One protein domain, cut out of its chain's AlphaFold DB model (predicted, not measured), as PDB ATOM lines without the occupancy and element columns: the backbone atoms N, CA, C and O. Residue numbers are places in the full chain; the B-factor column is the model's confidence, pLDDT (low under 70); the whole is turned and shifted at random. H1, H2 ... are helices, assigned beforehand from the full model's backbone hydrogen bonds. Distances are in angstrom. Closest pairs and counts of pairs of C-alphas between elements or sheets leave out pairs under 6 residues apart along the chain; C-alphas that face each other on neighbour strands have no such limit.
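AT A GLANCE: This is residues 98 to 218 of the 247 residues of an uncharacterized protein of Pseudomonas protegens (UniProt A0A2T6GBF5). This is a rounded cluster of five steeply angled helices: H4 and H5 cross near their middles as a close X, and H3 and H1 complete a ring in which H5 touches H3, H3 touches H1 and H1 touches H4. H2 packs on H3 outside this ring, and the last residues, 206 to 218, form a tail on the outside. The printed part has 121 residues with five named helices, H1 to H5 in order along the chain, and no named strand; the class is all helix. It is compact, with a radius of gyration of the C-alphas of 13.8 A, and spans 36 by 33 by 28 A.

HOW THE PARTS SIT: Start at H4, residues 166 to 181, and H5, residues 190 to 205: they touch with 31 pairs of C-alphas within 8 A, about perpendicular at 76 degrees, and the closest C-alphas, of Gly 172 and Ile 196, are 3.9 A apart. From H5 go to H3, residues 147 to 159, the hub, which touches three helices. H3 touches H5 with residues 155 to 159 alone, closest at the C-alphas of Ala 159 and Thr 197, 5.1 A, and their lines are only just about perpendicular, at 71 degrees. H1, residues 100 to 112, touches H3 with residues 107 to 111 alone; the closest C-alphas, of Leu 107 and Ala 151, are 5.6 A apart, at 89 degrees, about perpendicular. H1 also touches H4, with residues 102 to 106 alone, closest at the C-alphas of Glu 102 and Leu 180, 6.7 A. H1 and H5 are near each other. H2, residues 131 to 141, touches H3, closest at the C-alphas of Val 138 and Asn 150, 6.4 A, opposite ways at a steep tilt of 67 degrees, only just short of perpendicular. H2 and H4 are apart. In H1, H2, H3, H4 and H5 every O i to N i+4 pair is within hydrogen-bond range.

IN THESE COORDINATES: Find C-alpha 166 at (15.373, -31.417, -3.989); from there H4 runs 23.0 A to Val 181. H5 runs 22.6 A, from Leu 190 to C-alpha 205 at (18.885, -40.218, 5.067). H1 begins at C-alpha 100, at (-0.053, -45.863, 12.698), and is 18.2 A long, as is H3, from Pro 147 to Ala 159. H2, from Leu 131 to Thr 141, measures 15.3 A.

THE WHOLE: The two C-alphas farthest apart, of Glu 121 and Gln 216, are 41.6 A from each other. The printed part has no cut. The link from H1 to H2, residues 113 to 130, is long, and that from H2 to H3 is tight. Look in the B-factor column for low confidence at residues 183 to 185 and 214 to 218, under 70; the mean pLDDT of the printed part is 90.5.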
ATOM      1  N   PHE A  98       6.134 -43.757   9.371       94.44
ATOM      2  CA  PHE A  98       4.891 -43.062   9.676       94.44
ATOM      3  C   PHE A  98       4.282 -43.610  10.967       94.44
ATOM      4  O   PHE A  98       4.365 -44.814  11.236       94.44
ATOM      5  N   SER A  99       3.618 -42.750  11.738       91.19
ATOM      6  CA  SER A  99       2.762 -43.206  12.835       91.19
ATOM      7  C   SER A  99       1.640 -44.119  12.301       91.19
ATOM      8  O   SER A  99       1.308 -44.063  11.109       91.19
ATOM      9  N   PRO A 100       1.009 -44.959  13.145       88.94
ATOM     10  CA  PRO A 100      -0.053 -45.863  12.698       88.94
ATOM     11  C   PRO A 100      -1.187 -45.174  11.919       88.94
ATOM     12  O   PRO A 100      -1.682 -45.725  10.933       88.94
ATOM     13  N   ASP A 101      -1.585 -43.968  12.333       88.06
ATOM     14  CA  ASP A 101      -2.655 -43.213  11.677       88.06
ATOM     15  C   ASP A 101      -2.219 -42.603  10.345       88.06
ATOM     16  O   ASP A 101      -2.944 -42.730   9.356       88.06
ATOM     17  N   GLU A 102      -1.029 -42.009  10.282       92.56
ATOM     18  CA  GLU A 102      -0.471 -41.480   9.032       92.56
ATOM     19  C   GLU A 102      -0.267 -42.600   8.007       92.56
ATOM     20  O   GLU A 102      -0.673 -42.466   6.851       92.56
ATOM     21  N   LYS A 103       0.278 -43.748   8.438       93.12
ATOM     22  CA  LYS A 103       0.438 -44.937   7.592       93.12
ATOM     23  C   LYS A 103      -0.914 -45.393   7.048       93.12
ATOM     24  O   LYS A 103      -1.047 -45.653   5.854       93.12
ATOM     25  N   ARG A 104      -1.945 -45.458   7.900       90.88
ATOM     26  CA  ARG A 104      -3.307 -45.828   7.488       90.88
ATOM     27  C   ARG A 104      -3.879 -44.853   6.456       90.88
ATOM     28  O   ARG A 104      -4.515 -45.308   5.505       90.88
ATOM     29  N   LEU A 105      -3.676 -43.548   6.635       91.94
ATOM     30  CA  LEU A 105      -4.133 -42.524   5.690       91.94
ATOM     31  C   LEU A 105      -3.417 -42.649   4.343       91.94
ATOM     32  O   LEU A 105      -4.083 -42.727   3.312       91.94
ATOM     33  N   LEU A 106      -2.087 -42.766   4.349       94.75
ATOM     34  CA  LEU A 106      -1.284 -42.921   3.137       94.75
ATOM     35  C   LEU A 106      -1.630 -44.196   2.364       94.75
ATOM     36  O   LEU A 106      -1.888 -44.139   1.163       94.75
ATOM     37  N   LEU A 107      -1.714 -45.342   3.039       94.69
ATOM     38  CA  LEU A 107      -2.111 -46.587   2.380       94.69
ATOM     39  C   LEU A 107      -3.556 -46.523   1.873       94.69
ATOM     40  O   LEU A 107      -3.841 -47.008   0.781       94.69
ATOM     41  N   GLY A 108      -4.463 -45.885   2.618       93.38
ATOM     42  CA  GLY A 108      -5.831 -45.634   2.166       93.38
ATOM     43  C   GLY A 108      -5.881 -44.802   0.882       93.38
ATOM     44  O   GLY A 108      -6.594 -45.163  -0.052       93.38
ATOM     45  N   ALA A 109      -5.078 -43.743   0.804       94.81
ATOM     46  CA  ALA A 109      -4.947 -42.897  -0.378       94.81
ATOM     47  C   ALA A 109      -4.414 -43.668  -1.595       94.81
ATOM     48  O   ALA A 109      -4.981 -43.580  -2.684       94.81
ATOM     49  N   ILE A 110      -3.386 -44.502  -1.405       95.94
ATOM     50  CA  ILE A 110      -2.828 -45.352  -2.469       95.94
ATOM     51  C   ILE A 110      -3.867 -46.370  -2.972       95.94
ATOM     52  O   ILE A 110      -3.986 -46.567  -4.183       95.94
ATOM     53  N   VAL A 111      -4.649 -46.982  -2.070       94.88
ATOM     54  CA  VAL A 111      -5.767 -47.880  -2.431       94.88
ATOM     55  C   VAL A 111      -6.841 -47.139  -3.226       94.88
ATOM     56  O   VAL A 111      -7.311 -47.650  -4.243       94.88
ATOM     57  N   ASN A 112      -7.221 -45.934  -2.803       93.81
ATOM     58  CA  ASN A 112      -8.237 -45.135  -3.491       93.81
ATOM     59  C   ASN A 112      -7.792 -44.705  -4.899       93.81
ATOM     60  O   ASN A 112      -8.624 -44.530  -5.788       93.81
ATOM     61  N   SER A 113      -6.482 -44.622  -5.135       94.25
ATOM     62  CA  SER A 113      -5.890 -44.320  -6.439       94.25
ATOM     63  C   SER A 113      -5.676 -45.524  -7.355       94.25
ATOM     64  O   SER A 113      -5.029 -45.398  -8.395       94.25
ATOM     65  N   ARG A 114      -6.223 -46.697  -7.024       94.31
ATOM     66  CA  ARG A 114      -6.060 -47.920  -7.829       94.31
ATOM     67  C   ARG A 114      -6.413 -47.754  -9.309       94.31
ATOM     68  O   ARG A 114      -5.783 -48.361 -10.173       94.31
ATOM     69  N   ASP A 115      -7.413 -46.928  -9.603       93.69
ATOM     70  CA  ASP A 115      -7.882 -46.648 -10.963       93.69
ATOM     71  C   ASP A 115      -7.383 -45.306 -11.534       93.69
ATOM     72  O   ASP A 115      -7.779 -44.916 -12.638       93.69
ATOM     73  N   GLU A 116      -6.496 -44.612 -10.817       92.94
ATOM     74  CA  GLU A 116      -5.941 -43.316 -11.214       92.94
ATOM     75  C   GLU A 116      -5.120 -43.460 -12.507       92.94
ATOM     76  O   GLU A 116      -4.217 -44.296 -12.623       92.94
ATOM     77  N   SER A 117      -5.495 -42.678 -13.519       93.44
ATOM     78  CA  SER A 117      -5.035 -42.830 -14.905       93.44
ATOM     79  C   SER A 117      -4.283 -41.597 -15.421       93.44
ATOM     80  O   SER A 117      -4.015 -41.507 -16.620       93.44
ATOM     81  N   SER A 118      -3.950 -40.642 -14.550       91.31
ATOM     82  CA  SER A 118      -3.142 -39.476 -14.895       91.31
ATOM     83  C   SER A 118      -1.725 -39.932 -15.211       91.31
ATOM     84  O   SER A 118      -0.998 -40.448 -14.361       91.31
ATOM     85  N   ALA A 119      -1.346 -39.776 -16.474       88.19
ATOM     86  CA  ALA A 119      -0.059 -40.231 -16.961       88.19
ATOM     87  C   ALA A 119       1.056 -39.243 -16.608       88.19
ATOM     88  O   ALA A 119       0.899 -38.030 -16.754       88.19
ATOM     89  N   VAL A 120       2.221 -39.768 -16.232       88.56
ATOM     90  CA  VAL A 120       3.475 -39.015 -16.280       88.56
ATOM     91  C   VAL A 120       4.054 -39.086 -17.696       88.56
ATOM     92  O   VAL A 120       4.137 -40.161 -18.295       88.56
ATOM     93  N   GLU A 121       4.462 -37.939 -18.248       84.81
ATOM     94  CA  GLU A 121       5.015 -37.867 -19.613       84.81
ATOM     95  C   GLU A 121       6.315 -38.667 -19.747       84.81
ATOM     96  O   GLU A 121       6.536 -39.356 -20.741       84.81
ATOM     97  N   THR A 122       7.172 -38.588 -18.726       85.81
ATOM     98  CA  THR A 122       8.429 -39.338 -18.657       85.81
ATOM     99  C   THR A 122       8.323 -40.393 -17.554       85.81
ATOM    100  O   THR A 122       8.331 -40.023 -16.374       85.81
ATOM    101  N   PRO A 123       8.211 -41.689 -17.902       86.56
ATOM    102  CA  PRO A 123       8.146 -42.755 -16.914       86.56
ATOM    103  C   PRO A 123       9.480 -42.855 -16.171       86.56
ATOM    104  O   PRO A 123      10.552 -42.711 -16.759       86.56
ATOM    105  N   PHE A 124       9.410 -43.090 -14.864       88.38
ATOM    106  CA  PHE A 124      10.585 -43.329 -14.015       88.38
ATOM    107  C   PHE A 124      10.706 -44.793 -13.577       88.38
ATOM    108  O   PHE A 124      11.746 -45.175 -13.058       88.38
ATOM    109  N   ILE A 125       9.673 -45.591 -13.848       89.50
ATOM    110  CA  ILE A 125       9.626 -47.048 -13.729       89.50
ATOM    111  C   ILE A 125       9.353 -47.577 -15.145       89.50
ATOM    112  O   ILE A 125       8.498 -47.023 -15.845       89.50
ATOM    113  N   ASP A 126      10.074 -48.609 -15.599       85.12
ATOM    114  CA  ASP A 126       9.945 -49.119 -16.976       85.12
ATOM    115  C   ASP A 126       8.482 -49.448 -17.317       85.12
ATOM    116  O   ASP A 126       7.843 -50.252 -16.641       85.12
ATOM    117  N   LYS A 127       7.960 -48.828 -18.385       84.12
ATOM    118  CA  LYS A 127       6.593 -49.011 -18.921       84.12
ATOM    119  C   LYS A 127       5.439 -48.664 -17.968       84.12
ATOM    120  O   LYS A 127       4.292 -48.964 -18.295       84.12
ATOM    121  N   VAL A 128       5.698 -48.003 -16.843       91.88
ATOM    122  CA  VAL A 128       4.656 -47.521 -15.927       91.88
ATOM    123  C   VAL A 128       4.469 -46.024 -16.138       91.88
ATOM    124  O   VAL A 128       5.342 -45.218 -15.813       91.88
ATOM    125  N   HIS A 129       3.315 -45.654 -16.687       92.75
ATOM    126  CA  HIS A 129       2.956 -44.254 -16.922       92.75
ATOM    127  C   HIS A 129       1.908 -43.752 -15.935       92.75
ATOM    128  O   HIS A 129       1.853 -42.555 -15.672       92.75
ATOM    129  N   THR A 130       1.091 -44.645 -15.386       94.81
ATOM    130  CA  THR A 130       0.005 -44.311 -14.460       94.81
ATOM    131  C   THR A 130       0.101 -45.146 -13.192       94.81
ATOM    132  O   THR A 130       0.738 -46.205 -13.177       94.81
ATOM    133  N   LEU A 131      -0.570 -44.711 -12.122       94.38
ATOM    134  CA  LEU A 131      -0.644 -45.526 -10.912       94.38
ATOM    135  C   LEU A 131      -1.456 -46.808 -11.153       94.38
ATOM    136  O   LEU A 131      -1.123 -47.857 -10.607       94.38
ATOM    137  N   LYS A 132      -2.452 -46.761 -12.043       96.00
ATOM    138  CA  LYS A 132      -3.195 -47.940 -12.499       96.00
ATOM    139  C   LYS A 132      -2.313 -49.006 -13.152       96.00
ATOM    140  O   LYS A 132      -2.545 -50.198 -12.941       96.00
ATOM    141  N   ASP A 133      -1.316 -48.610 -13.944       95.12
ATOM    142  CA  ASP A 133      -0.367 -49.561 -14.543       95.12
ATOM    143  C   ASP A 133       0.448 -50.272 -13.460       95.12
ATOM    144  O   ASP A 133       0.591 -51.496 -13.495       95.12
ATOM    145  N   LEU A 134       0.918 -49.513 -12.464       95.44
ATOM    146  CA  LEU A 134       1.669 -50.058 -11.337       95.44
ATOM    147  C   LEU A 134       0.810 -51.002 -10.487       95.44
ATOM    148  O   LEU A 134       1.237 -52.112 -10.184       95.44
ATOM    149  N   TRP A 135      -0.427 -50.612 -10.175       96.75
ATOM    150  CA  TRP A 135      -1.378 -51.461  -9.456       96.75
ATOM    151  C   TRP A 135      -1.615 -52.796 -10.158       96.75
ATOM    152  O   TRP A 135      -1.576 -53.844  -9.518       96.75
ATOM    153  N   ARG A 136      -1.798 -52.791 -11.484       95.31
ATOM    154  CA  ARG A 136      -1.951 -54.030 -12.266       95.31
ATOM    155  C   ARG A 136      -0.721 -54.930 -12.175       95.31
ATOM    156  O   ARG A 136      -0.871 -56.149 -12.093       95.31
ATOM    157  N   ALA A 137       0.479 -54.351 -12.201       92.44
ATOM    158  CA  ALA A 137       1.722 -55.104 -12.064       92.44
ATOM    159  C   ALA A 137       1.855 -55.734 -10.666       92.44
ATOM    160  O   ALA A 137       2.174 -56.921 -10.554       92.44
ATOM    161  N   VAL A 138       1.540 -54.972  -9.615       91.75
ATOM    162  CA  VAL A 138       1.557 -55.446  -8.222       91.75
ATOM    163  C   VAL A 138       0.533 -56.559  -8.009       91.75
ATOM    164  O   VAL A 138       0.887 -57.621  -7.512       91.75
ATOM    165  N   GLU A 139      -0.709 -56.387  -8.459       92.75
ATOM    166  CA  GLU A 139      -1.767 -57.398  -8.303       92.75
ATOM    167  C   GLU A 139      -1.484 -58.687  -9.075       92.75
ATOM    168  O   GLU A 139      -1.833 -59.774  -8.619       92.75
ATOM    169  N   SER A 140      -0.833 -58.582 -10.236       89.44
ATOM    170  CA  SER A 140      -0.394 -59.760 -10.982       89.44
ATOM    171  C   SER A 140       0.746 -60.498 -10.278       89.44
ATOM    172  O   SER A 140       0.845 -61.716 -10.419       89.44
ATOM    173  N   THR A 141       1.618 -59.773  -9.577       83.94
ATOM    174  CA  THR A 141       2.751 -60.349  -8.839       83.94
ATOM    175  C   THR A 141       2.288 -60.963  -7.515       83.94
ATOM    176  O   THR A 141       2.740 -62.046  -7.144       83.94
ATOM    177  N   TYR A 142       1.332 -60.318  -6.843       83.38
ATOM    178  CA  TYR A 142       0.834 -60.700  -5.525       83.38
ATOM    179  C   TYR A 142      -0.701 -60.830  -5.502       83.38
ATOM    180  O   TYR A 142      -1.400 -60.031  -4.872       83.38
ATOM    181  N   PRO A 143      -1.264 -61.858  -6.162       83.94
ATOM    182  CA  PRO A 143      -2.716 -62.008  -6.295       83.94
ATOM    183  C   PRO A 143      -3.433 -62.319  -4.971       83.94
ATOM    184  O   PRO A 143      -4.623 -62.052  -4.839       83.94
ATOM    185  N   GLU A 144      -2.714 -62.875  -3.993       83.88
ATOM    186  CA  GLU A 144      -3.253 -63.275  -2.682       83.88
ATOM    187  C   GLU A 144      -3.160 -62.159  -1.625       83.88
ATOM    188  O   GLU A 144      -3.635 -62.315  -0.498       83.88
ATOM    189  N   ASN A 145      -2.518 -61.036  -1.957       85.94
ATOM    190  CA  ASN A 145      -2.344 -59.929  -1.028       85.94
ATOM    191  C   ASN A 145      -3.657 -59.160  -0.827       85.94
ATOM    192  O   ASN A 145      -4.455 -58.958  -1.744       85.94
ATOM    193  N   SER A 146      -3.856 -58.661   0.393       90.88
ATOM    194  CA  SER A 146      -4.916 -57.685   0.656       90.88
ATOM    195  C   SER A 146      -4.641 -56.358  -0.074       90.88
ATOM    196  O   SER A 146      -3.483 -56.055  -0.374       90.88
ATOM    197  N   PRO A 147      -5.659 -55.504  -0.306       92.12
ATOM    198  CA  PRO A 147      -5.440 -54.180  -0.888       92.12
ATOM    199  C   PRO A 147      -4.415 -53.339  -0.118       92.12
ATOM    200  O   PRO A 147      -3.630 -52.626  -0.727       92.12
ATOM    201  N   GLN A 148      -4.382 -53.447   1.212       91.12
ATOM    202  CA  GLN A 148      -3.416 -52.733   2.049       91.12
ATOM    203  C   GLN A 148      -1.986 -53.243   1.842       91.12
ATOM    204  O   GLN A 148      -1.074 -52.435   1.717       91.12
ATOM    205  N   MET A 149      -1.796 -54.565   1.748       89.75
ATOM    206  CA  MET A 149      -0.493 -55.155   1.411       89.75
ATOM    207  C   MET A 149      -0.031 -54.694   0.023       89.75
ATOM    208  O   MET A 149       1.097 -54.246  -0.131       89.75
ATOM    209  N   ASN A 150      -0.916 -54.719  -0.976       94.00
ATOM    210  CA  ASN A 150      -0.575 -54.239  -2.317       94.00
ATOM    211  C   ASN A 150      -0.288 -52.732  -2.353       94.00
ATOM    212  O   ASN A 150       0.563 -52.305  -3.123       94.00
ATOM    213  N   ALA A 151      -0.936 -51.923  -1.515       96.25
ATOM    214  CA  ALA A 151      -0.604 -50.506  -1.398       96.25
ATOM    215  C   ALA A 151       0.807 -50.276  -0.828       96.25
ATOM    216  O   ALA A 151       1.490 -49.353  -1.270       96.25
ATOM    217  N   GLU A 152       1.263 -51.118   0.106       95.62
ATOM    218  CA  GLU A 152       2.653 -51.082   0.582       95.62
ATOM    219  C   GLU A 152       3.643 -51.456  -0.528       95.62
ATOM    220  O   GLU A 152       4.628 -50.749  -0.716       95.62
ATOM    221  N   GLU A 153       3.354 -52.491  -1.321       95.19
ATOM    222  CA  GLU A 153       4.176 -52.853  -2.488       95.19
ATOM    223  C   GLU A 153       4.213 -51.720  -3.525       95.19
ATOM    224  O   GLU A 153       5.274 -51.368  -4.035       95.19
ATOM    225  N   VAL A 154       3.067 -51.091  -3.818       97.62
ATOM    226  CA  VAL A 154       2.990 -49.921  -4.710       97.62
ATOM    227  C   VAL A 154       3.873 -48.786  -4.190       97.62
ATOM    228  O   VAL A 154       4.619 -48.192  -4.969       97.62
ATOM    229  N   PHE A 155       3.829 -48.497  -2.887       98.25
ATOM    230  CA  PHE A 155       4.719 -47.516  -2.268       98.25
ATOM    231  C   PHE A 155       6.193 -47.906  -2.452       98.25
ATOM    232  O   PHE A 155       6.996 -47.072  -2.874       98.25
ATOM    233  N   ALA A 156       6.546 -49.168  -2.201       96.69
ATOM    234  CA  ALA A 156       7.914 -49.662  -2.297       96.69
ATOM    235  C   ALA A 156       8.484 -49.611  -3.727       96.69
ATOM    236  O   ALA A 156       9.599 -49.120  -3.922       96.69
ATOM    237  N   PHE A 157       7.691 -49.977  -4.740       95.94
ATOM    238  CA  PHE A 157       8.073 -49.850  -6.153       95.94
ATOM    239  C   PHE A 157       8.316 -48.401  -6.593       95.94
ATOM    240  O   PHE A 157       9.150 -48.137  -7.461       95.94
ATOM    241  N   VAL A 158       7.592 -47.435  -6.023       97.75
ATOM    242  CA  VAL A 158       7.861 -46.018  -6.296       97.75
ATOM    243  C   VAL A 158       9.115 -45.561  -5.543       97.75
ATOM    244  O   VAL A 158       9.984 -44.918  -6.136       97.75
ATOM    245  N   ALA A 159       9.253 -45.949  -4.274       97.50
ATOM    246  CA  ALA A 159      10.361 -45.557  -3.410       97.50
ATOM    247  C   ALA A 159      11.729 -46.067  -3.893       97.50
ATOM    248  O   ALA A 159      12.729 -45.355  -3.766       97.50
ATOM    249  N   GLU A 160      11.799 -47.245  -4.524       95.69
ATOM    250  CA  GLU A 160      13.066 -47.769  -5.058       95.69
ATOM    251  C   GLU A 160      13.680 -46.868  -6.153       95.69
ATOM    252  O   GLU A 160      14.881 -46.936  -6.432       95.69
ATOM    253  N   HIS A 161      12.885 -45.960  -6.729       95.62
ATOM    254  CA  HIS A 161      13.291 -45.002  -7.759       95.62
ATOM    255  C   HIS A 161      13.578 -43.592  -7.222       95.62
ATOM    256  O   HIS A 161      13.850 -42.686  -8.015       95.62
ATOM    257  N   ALA A 162      13.568 -43.392  -5.898       94.94
ATOM    258  CA  ALA A 162      13.947 -42.119  -5.292       94.94
ATOM    259  C   ALA A 162      15.363 -41.702  -5.723       94.94
ATOM    260  O   ALA A 162      16.281 -42.525  -5.783       94.94
ATOM    261  N   SER A 163      15.531 -40.430  -6.055       93.44
ATOM    262  CA  SER A 163      16.710 -39.880  -6.727       93.44
ATOM    263  C   SER A 163      17.413 -38.783  -5.928       93.44
ATOM    264  O   SER A 163      18.535 -38.409  -6.268       93.44
ATOM    265  N   GLY A 164      16.779 -38.269  -4.870       94.25
ATOM    266  CA  GLY A 164      17.291 -37.132  -4.107       94.25
ATOM    267  C   GLY A 164      17.044 -35.780  -4.784       94.25
ATOM    268  O   GLY A 164      17.731 -34.806  -4.480       94.25
ATOM    269  N   ASP A 165      16.087 -35.697  -5.715       96.06
ATOM    270  CA  ASP A 165      15.696 -34.436  -6.352       96.06
ATOM    271  C   ASP A 165      15.076 -33.483  -5.315       96.06
ATOM    272  O   ASP A 165      13.959 -33.682  -4.835       96.06
ATOM    273  N   MET A 166      15.789 -32.400  -4.998       95.94
ATOM    274  CA  MET A 166      15.373 -31.417  -3.989       95.94
ATOM    275  C   MET A 166      14.019 -30.761  -4.280       95.94
ATOM    276  O   MET A 166      13.308 -30.384  -3.348       95.94
ATOM    277  N   SER A 167      13.644 -30.612  -5.553       96.88
ATOM    278  CA  SER A 167      12.336 -30.063  -5.909       96.88
ATOM    279  C   SER A 167      11.213 -31.044  -5.570       96.88
ATOM    280  O   SER A 167      10.160 -30.615  -5.102       96.88
ATOM    281  N   ARG A 168      11.454 -32.350  -5.761       96.81
ATOM    282  CA  ARG A 168      10.521 -33.430  -5.409       96.81
ATOM    283  C   ARG A 168      10.402 -33.591  -3.908       96.81
ATOM    284  O   ARG A 168       9.292 -33.648  -3.410       96.81
ATOM    285  N   ILE A 169      11.527 -33.565  -3.195       98.19
ATOM    286  CA  ILE A 169      11.559 -33.647  -1.728       98.19
ATOM    287  C   ILE A 169      10.674 -32.565  -1.097       98.19
ATOM    288  O   ILE A 169       9.949 -32.843  -0.143       98.19
ATOM    289  N   ARG A 170      10.727 -31.336  -1.633       97.88
ATOM    290  CA  ARG A 170       9.899 -30.223  -1.156       97.88
ATOM    291  C   ARG A 170       8.420 -30.435  -1.468       97.88
ATOM    292  O   ARG A 170       7.619 -30.365  -0.550       97.88
ATOM    293  N   ARG A 171       8.078 -30.736  -2.726       97.69
ATOM    294  CA  ARG A 171       6.682 -31.001  -3.112       97.69
ATOM    295  C   ARG A 171       6.091 -32.185  -2.360       97.69
ATOM    296  O   ARG A 171       4.944 -32.123  -1.968       97.69
ATOM    297  N   GLY A 172       6.890 -33.210  -2.081       97.31
ATOM    298  CA  GLY A 172       6.474 -34.360  -1.291       97.31
ATOM    299  C   GLY A 172       6.176 -34.040   0.166       97.31
ATOM    300  O   GLY A 172       5.377 -34.743   0.769       97.31
ATOM    301  N   ALA A 173       6.807 -33.004   0.735       96.69
ATOM    302  CA  ALA A 173       6.418 -32.497   2.049       96.69
ATOM    303  C   ALA A 173       5.030 -31.848   1.971       96.69
ATOM    304  O   ALA A 173       4.162 -32.198   2.759       96.69
ATOM    305  N   ASP A 174       4.819 -30.982   0.974       95.50
ATOM    306  CA  ASP A 174       3.541 -30.294   0.758       95.50
ATOM    307  C   ASP A 174       2.402 -31.305   0.463       95.50
ATOM    308  O   ASP A 174       1.363 -31.272   1.116       95.50
ATOM    309  N   ASP A 175       2.624 -32.265  -0.447       94.94
ATOM    310  CA  ASP A 175       1.672 -33.333  -0.800       94.94
ATOM    311  C   ASP A 175       1.329 -34.228   0.406       94.94
ATOM    312  O   ASP A 175       0.197 -34.701   0.536       94.94
ATOM    313  N   LEU A 176       2.309 -34.495   1.279       94.38
ATOM    314  CA  LEU A 176       2.085 -35.275   2.492       94.38
ATOM    315  C   LEU A 176       1.282 -34.476   3.524       94.38
ATOM    316  O   LEU A 176       0.335 -35.018   4.085       94.38
ATOM    317  N   ASP A 177       1.629 -33.211   3.762       93.44
ATOM    318  CA  ASP A 177       0.900 -32.346   4.693       93.44
ATOM    319  C   ASP A 177      -0.569 -32.194   4.265       93.44
ATOM    320  O   ASP A 177      -1.475 -32.371   5.085       93.44
ATOM    321  N   ASP A 178      -0.821 -31.969   2.970       91.38
ATOM    322  CA  ASP A 178      -2.173 -31.887   2.405       91.38
ATOM    323  C   ASP A 178      -2.966 -33.185   2.639       91.38
ATOM    324  O   ASP A 178      -4.117 -33.148   3.087       91.38
ATOM    325  N   LEU A 179      -2.339 -34.344   2.401       91.50
ATOM    326  CA  LEU A 179      -2.935 -35.662   2.637       91.50
ATOM    327  C   LEU A 179      -3.291 -35.895   4.116       91.50
ATOM    328  O   LEU A 179      -4.316 -36.511   4.419       91.50
ATOM    329  N   LEU A 180      -2.445 -35.446   5.045       89.00
ATOM    330  CA  LEU A 180      -2.655 -35.659   6.479       89.00
ATOM    331  C   LEU A 180      -3.724 -34.724   7.065       89.00
ATOM    332  O   LEU A 180      -4.424 -35.106   8.010       89.00
ATOM    333  N   VAL A 181      -3.884 -33.526   6.494       86.25
ATOM    334  CA  VAL A 181      -4.878 -32.532   6.927       86.25
ATOM    335  C   VAL A 181      -6.267 -32.806   6.335       86.25
ATOM    336  O   VAL A 181      -7.256 -32.714   7.069       86.25
ATOM    337  N   ASP A 182      -6.375 -33.169   5.050       73.12
ATOM    338  CA  ASP A 182      -7.661 -33.419   4.377       73.12
ATOM    339  C   ASP A 182      -7.913 -34.912   4.110       73.12
ATOM    340  O   ASP A 182      -7.633 -35.479   3.053       73.12
ATOM    341  N   GLN A 183      -8.531 -35.557   5.096       63.81
ATOM    342  CA  GLN A 183      -8.786 -36.999   5.108       63.81
ATOM    343  C   GLN A 183      -9.970 -37.437   4.219       63.81
ATOM    344  O   GLN A 183     -10.349 -38.611   4.241       63.81
ATOM    345  N   SER A 184     -10.616 -36.522   3.484       53.66
ATOM    346  CA  SER A 184     -11.972 -36.752   2.964       53.66
ATOM    347  C   SER A 184     -12.079 -37.549   1.653       53.66
ATOM    348  O   SER A 184     -13.151 -38.103   1.412       53.66
ATOM    349  N   CYS A 185     -11.014 -37.665   0.845       56.00
ATOM    350  CA  CYS A 185     -10.794 -38.693  -0.203       56.00
ATOM    351  C   CYS A 185      -9.560 -38.321  -1.049       56.00
ATOM    352  O   CYS A 185      -9.665 -38.043  -2.245       56.00
ATOM    353  N   ALA A 186      -8.377 -38.271  -0.439       73.38
ATOM    354  CA  ALA A 186      -7.165 -37.930  -1.172       73.38
ATOM    355  C   ALA A 186      -6.720 -39.125  -2.033       73.38
ATOM    356  O   ALA A 186      -6.011 -40.016  -1.576       73.38
ATOM    357  N   CYS A 187      -7.183 -39.187  -3.280       88.00
ATOM    358  CA  CYS A 187      -6.514 -39.986  -4.299       88.00
ATOM    359  C   CYS A 187      -5.195 -39.286  -4.661       88.00
ATOM    360  O   CYS A 187      -5.195 -38.115  -5.026       88.00
ATOM    361  N   LEU A 188      -4.085 -40.010  -4.600       92.81
ATOM    362  CA  LEU A 188      -2.783 -39.594  -5.114       92.81
ATOM    363  C   LEU A 188      -2.640 -39.908  -6.605       92.81
ATOM    364  O   LEU A 188      -2.979 -41.008  -7.045       92.81
ATOM    365  N   SER A 189      -2.053 -38.988  -7.363       94.31
ATOM    366  CA  SER A 189      -1.454 -39.317  -8.661       94.31
ATOM    367  C   SER A 189      -0.108 -40.034  -8.482       94.31
ATOM    368  O   SER A 189       0.538 -39.934  -7.435       94.31
ATOM    369  N   LEU A 190       0.379 -40.704  -9.534       95.81
ATOM    370  CA  LEU A 190       1.719 -41.314  -9.530       95.81
ATOM    371  C   LEU A 190       2.835 -40.284  -9.249       95.81
ATOM    372  O   LEU A 190       3.837 -40.610  -8.614       95.81
ATOM    373  N   ALA A 191       2.664 -39.039  -9.705       95.38
ATOM    374  CA  ALA A 191       3.630 -37.965  -9.477       95.38
ATOM    375  C   ALA A 191       3.702 -37.550  -8.000       95.38
ATOM    376  O   ALA A 191       4.804 -37.410  -7.476       95.38
ATOM    377  N   GLN A 192       2.553 -37.416  -7.334       95.81
ATOM    378  CA  GLN A 192       2.494 -37.082  -5.907       95.81
ATOM    379  C   GLN A 192       3.061 -38.213  -5.055       95.81
ATOM    380  O   GLN A 192       3.878 -37.972  -4.174       95.81
ATOM    381  N   LEU A 193       2.712 -39.469  -5.364       97.12
ATOM    382  CA  LEU A 193       3.290 -40.611  -4.657       97.12
ATOM    383  C   LEU A 193       4.818 -40.636  -4.801       97.12
ATOM    384  O   LEU A 193       5.523 -40.856  -3.819       97.12
ATOM    385  N   ARG A 194       5.348 -40.341  -5.995       97.12
ATOM    386  CA  ARG A 194       6.794 -40.200  -6.197       97.12
ATOM    387  C   ARG A 194       7.384 -39.099  -5.326       97.12
ATOM    388  O   ARG A 194       8.383 -39.340  -4.654       97.12
ATOM    389  N   ASP A 195       6.790 -37.914  -5.331       97.88
ATOM    390  CA  ASP A 195       7.304 -36.784  -4.563       97.88
ATOM    391  C   ASP A 195       7.276 -37.094  -3.047       97.88
ATOM    392  O   ASP A 195       8.285 -36.887  -2.368       97.88
ATOM    393  N   ILE A 196       6.216 -37.737  -2.537       98.00
ATOM    394  CA  ILE A 196       6.141 -38.248  -1.154       98.00
ATOM    395  C   ILE A 196       7.274 -39.246  -0.863       98.00
ATOM    396  O   ILE A 196       7.954 -39.119   0.155       98.00
ATOM    397  N   THR A 197       7.531 -40.223  -1.740       98.00
ATOM    398  CA  THR A 197       8.620 -41.193  -1.507       98.00
ATOM    399  C   THR A 197      10.009 -40.542  -1.503       98.00
ATOM    400  O   THR A 197      10.865 -40.950  -0.721       98.00
ATOM    401  N   GLU A 198      10.229 -39.494  -2.304       98.25
ATOM    402  CA  GLU A 198      11.469 -38.704  -2.287       98.25
ATOM    403  C   GLU A 198      11.628 -37.971  -0.945       98.25
ATOM    404  O   GLU A 198      12.710 -37.982  -0.356       98.25
ATOM    405  N   ASN A 199      10.543 -37.388  -0.419       98.44
ATOM    406  CA  ASN A 199      10.533 -36.778   0.911       98.44
ATOM    407  C   ASN A 199      10.863 -37.793   2.018       98.44
ATOM    408  O   ASN A 199      11.701 -37.517   2.881       98.44
ATOM    409  N   VAL A 200      10.249 -38.978   1.974       98.00
ATOM    410  CA  VAL A 200      10.513 -40.062   2.932       98.00
ATOM    411  C   VAL A 200      11.976 -40.496   2.865       98.00
ATOM    412  O   VAL A 200      12.640 -40.544   3.900       98.00
ATOM    413  N   ALA A 201      12.506 -40.735   1.663       97.88
ATOM    414  CA  ALA A 201      13.899 -41.122   1.464       97.88
ATOM    415  C   ALA A 201      14.879 -40.073   2.014       97.88
ATOM    416  O   ALA A 201      15.840 -40.417   2.703       97.88
ATOM    417  N   ALA A 202      14.610 -38.786   1.775       98.00
ATOM    418  CA  ALA A 202      15.406 -37.699   2.334       98.00
ATOM    419  C   ALA A 202      15.333 -37.659   3.869       98.00
ATOM    420  O   ALA A 202      16.361 -37.496   4.526       98.00
ATOM    421  N   GLY A 203      14.144 -37.847   4.447       97.69
ATOM    422  CA  GLY A 203      13.960 -37.886   5.898       97.69
ATOM    423  C   GLY A 203      14.701 -39.047   6.569       97.69
ATOM    424  O   GLY A 203      15.315 -38.854   7.618       97.69
ATOM    425  N   ILE A 204      14.706 -40.230   5.944       97.12
ATOM    426  CA  ILE A 204      15.481 -41.393   6.409       97.12
ATOM    427  C   ILE A 204      16.973 -41.065   6.388       97.12
ATOM    428  O   ILE A 204      17.647 -41.201   7.408       97.12
ATOM    429  N   LYS A 205      17.471 -40.558   5.254       96.75
ATOM    430  CA  LYS A 205      18.885 -40.218   5.067       96.75
ATOM    431  C   LYS A 205      19.386 -39.151   6.041       96.75
ATOM    432  O   LYS A 205      20.532 -39.202   6.475       96.75
ATOM    433  N   LEU A 206      18.539 -38.180   6.377       95.94
ATOM    434  CA  LEU A 206      18.841 -37.127   7.354       95.94
ATOM    435  C   LEU A 206      18.716 -37.590   8.807       95.94
ATOM    436  O   LEU A 206      19.030 -36.833   9.722       95.94
ATOM    437  N   GLY A 207      18.241 -38.809   9.029       94.38
ATOM    438  CA  GLY A 207      18.077 -39.368  10.355       94.38
ATOM    439  C   GLY A 207      16.837 -38.895  11.111       94.38
ATOM    440  O   GLY A 207      16.696 -39.226  12.281       94.38
ATOM    441  N   ILE A 208      15.936 -38.155  10.459       94.62
ATOM    442  CA  ILE A 208      14.737 -37.556  11.073       94.62
ATOM    443  C   ILE A 208      13.480 -38.425  10.926       94.62
ATOM    444  O   ILE A 208      12.417 -38.060  11.418       94.62
ATOM    445  N   ARG A 209      13.591 -39.558  10.224       93.81
ATOM    446  CA  ARG A 209      12.558 -40.592  10.131       93.81
ATOM    447  C   ARG A 209      13.104 -41.914  10.661       93.81
ATOM    448  O   ARG A 209      14.111 -42.421  10.162       93.81
ATOM    449  N   GLU A 210      12.414 -42.465  11.650       90.88
ATOM    450  CA  GLU A 210      12.680 -43.768  12.263       90.88
ATOM    451  C   GLU A 210      11.367 -44.553  12.355       90.88
ATOM    452  O   GLU A 210      10.305 -43.922  12.372       90.88
ATOM    453  N   PRO A 211      11.393 -45.901  12.346       89.56
ATOM    454  CA  PRO A 211      10.182 -46.702  12.415       89.56
ATOM    455  C   PRO A 211       9.347 -46.348  13.648       89.56
ATOM    456  O   PRO A 211       9.817 -46.429  14.777       89.56
ATOM    457  N   GLN A 212       8.093 -45.964  13.421       88.19
ATOM    458  CA  GLN A 212       7.093 -45.718  14.467       88.19
ATOM    459  C   GLN A 212       6.071 -46.856  14.553       88.19
ATOM    460  O   GLN A 212       5.268 -46.930  15.482       88.19
ATOM    461  N   THR A 213       6.094 -47.760  13.572       74.75
ATOM    462  CA  THR A 213       5.318 -48.994  13.573       74.75
ATOM    463  C   THR A 213       6.282 -50.173  13.621       74.75
ATOM    464  O   THR A 213       6.931 -50.508  12.633       74.75
ATOM    465  N   GLU A 214       6.384 -50.809  14.789       65.00
ATOM    466  CA  GLU A 214       7.091 -52.081  14.947       65.00
ATOM    467  C   GLU A 214       6.064 -53.210  15.073       65.00
ATOM    468  O   GLU A 214       5.395 -53.344  16.104       65.00
ATOM    469  N   PRO A 215       5.874 -54.028  14.025       62.56
ATOM    470  CA  PRO A 215       4.980 -55.166  14.118       62.56
ATOM    471  C   PRO A 215       5.507 -56.155  15.160       62.56
ATOM    472  O   PRO A 215       6.689 -56.476  15.173       62.56
ATOM    473  N   GLN A 216       4.622 -56.723  15.983       55.78
ATOM    474  CA  GLN A 216       4.992 -57.815  16.899       55.78
ATOM    475  C   GLN A 216       5.414 -59.091  16.139       55.78
ATOM    476  O   GLN A 216       6.120 -59.938  16.682       55.78
ATOM    477  N   GLN A 217       4.959 -59.243  14.887       54.91
ATOM    478  CA  GLN A 217       5.336 -60.303  13.943       54.91
ATOM    479  C   GLN A 217       5.404 -59.718  12.526       54.91
ATOM    480  O   GLN A 217       4.675 -58.775  12.230       54.91
ATOM    481  N   ASN A 218       6.226 -60.278  11.634       55.22
ATOM    482  CA  ASN A 218       6.454 -59.725  10.285       55.22
ATOM    483  C   ASN A 218       5.176 -59.598   9.431       55.22
ATOM    484  O   ASN A 218       5.121 -58.774   8.527       55.22
TER     485      ASN A 218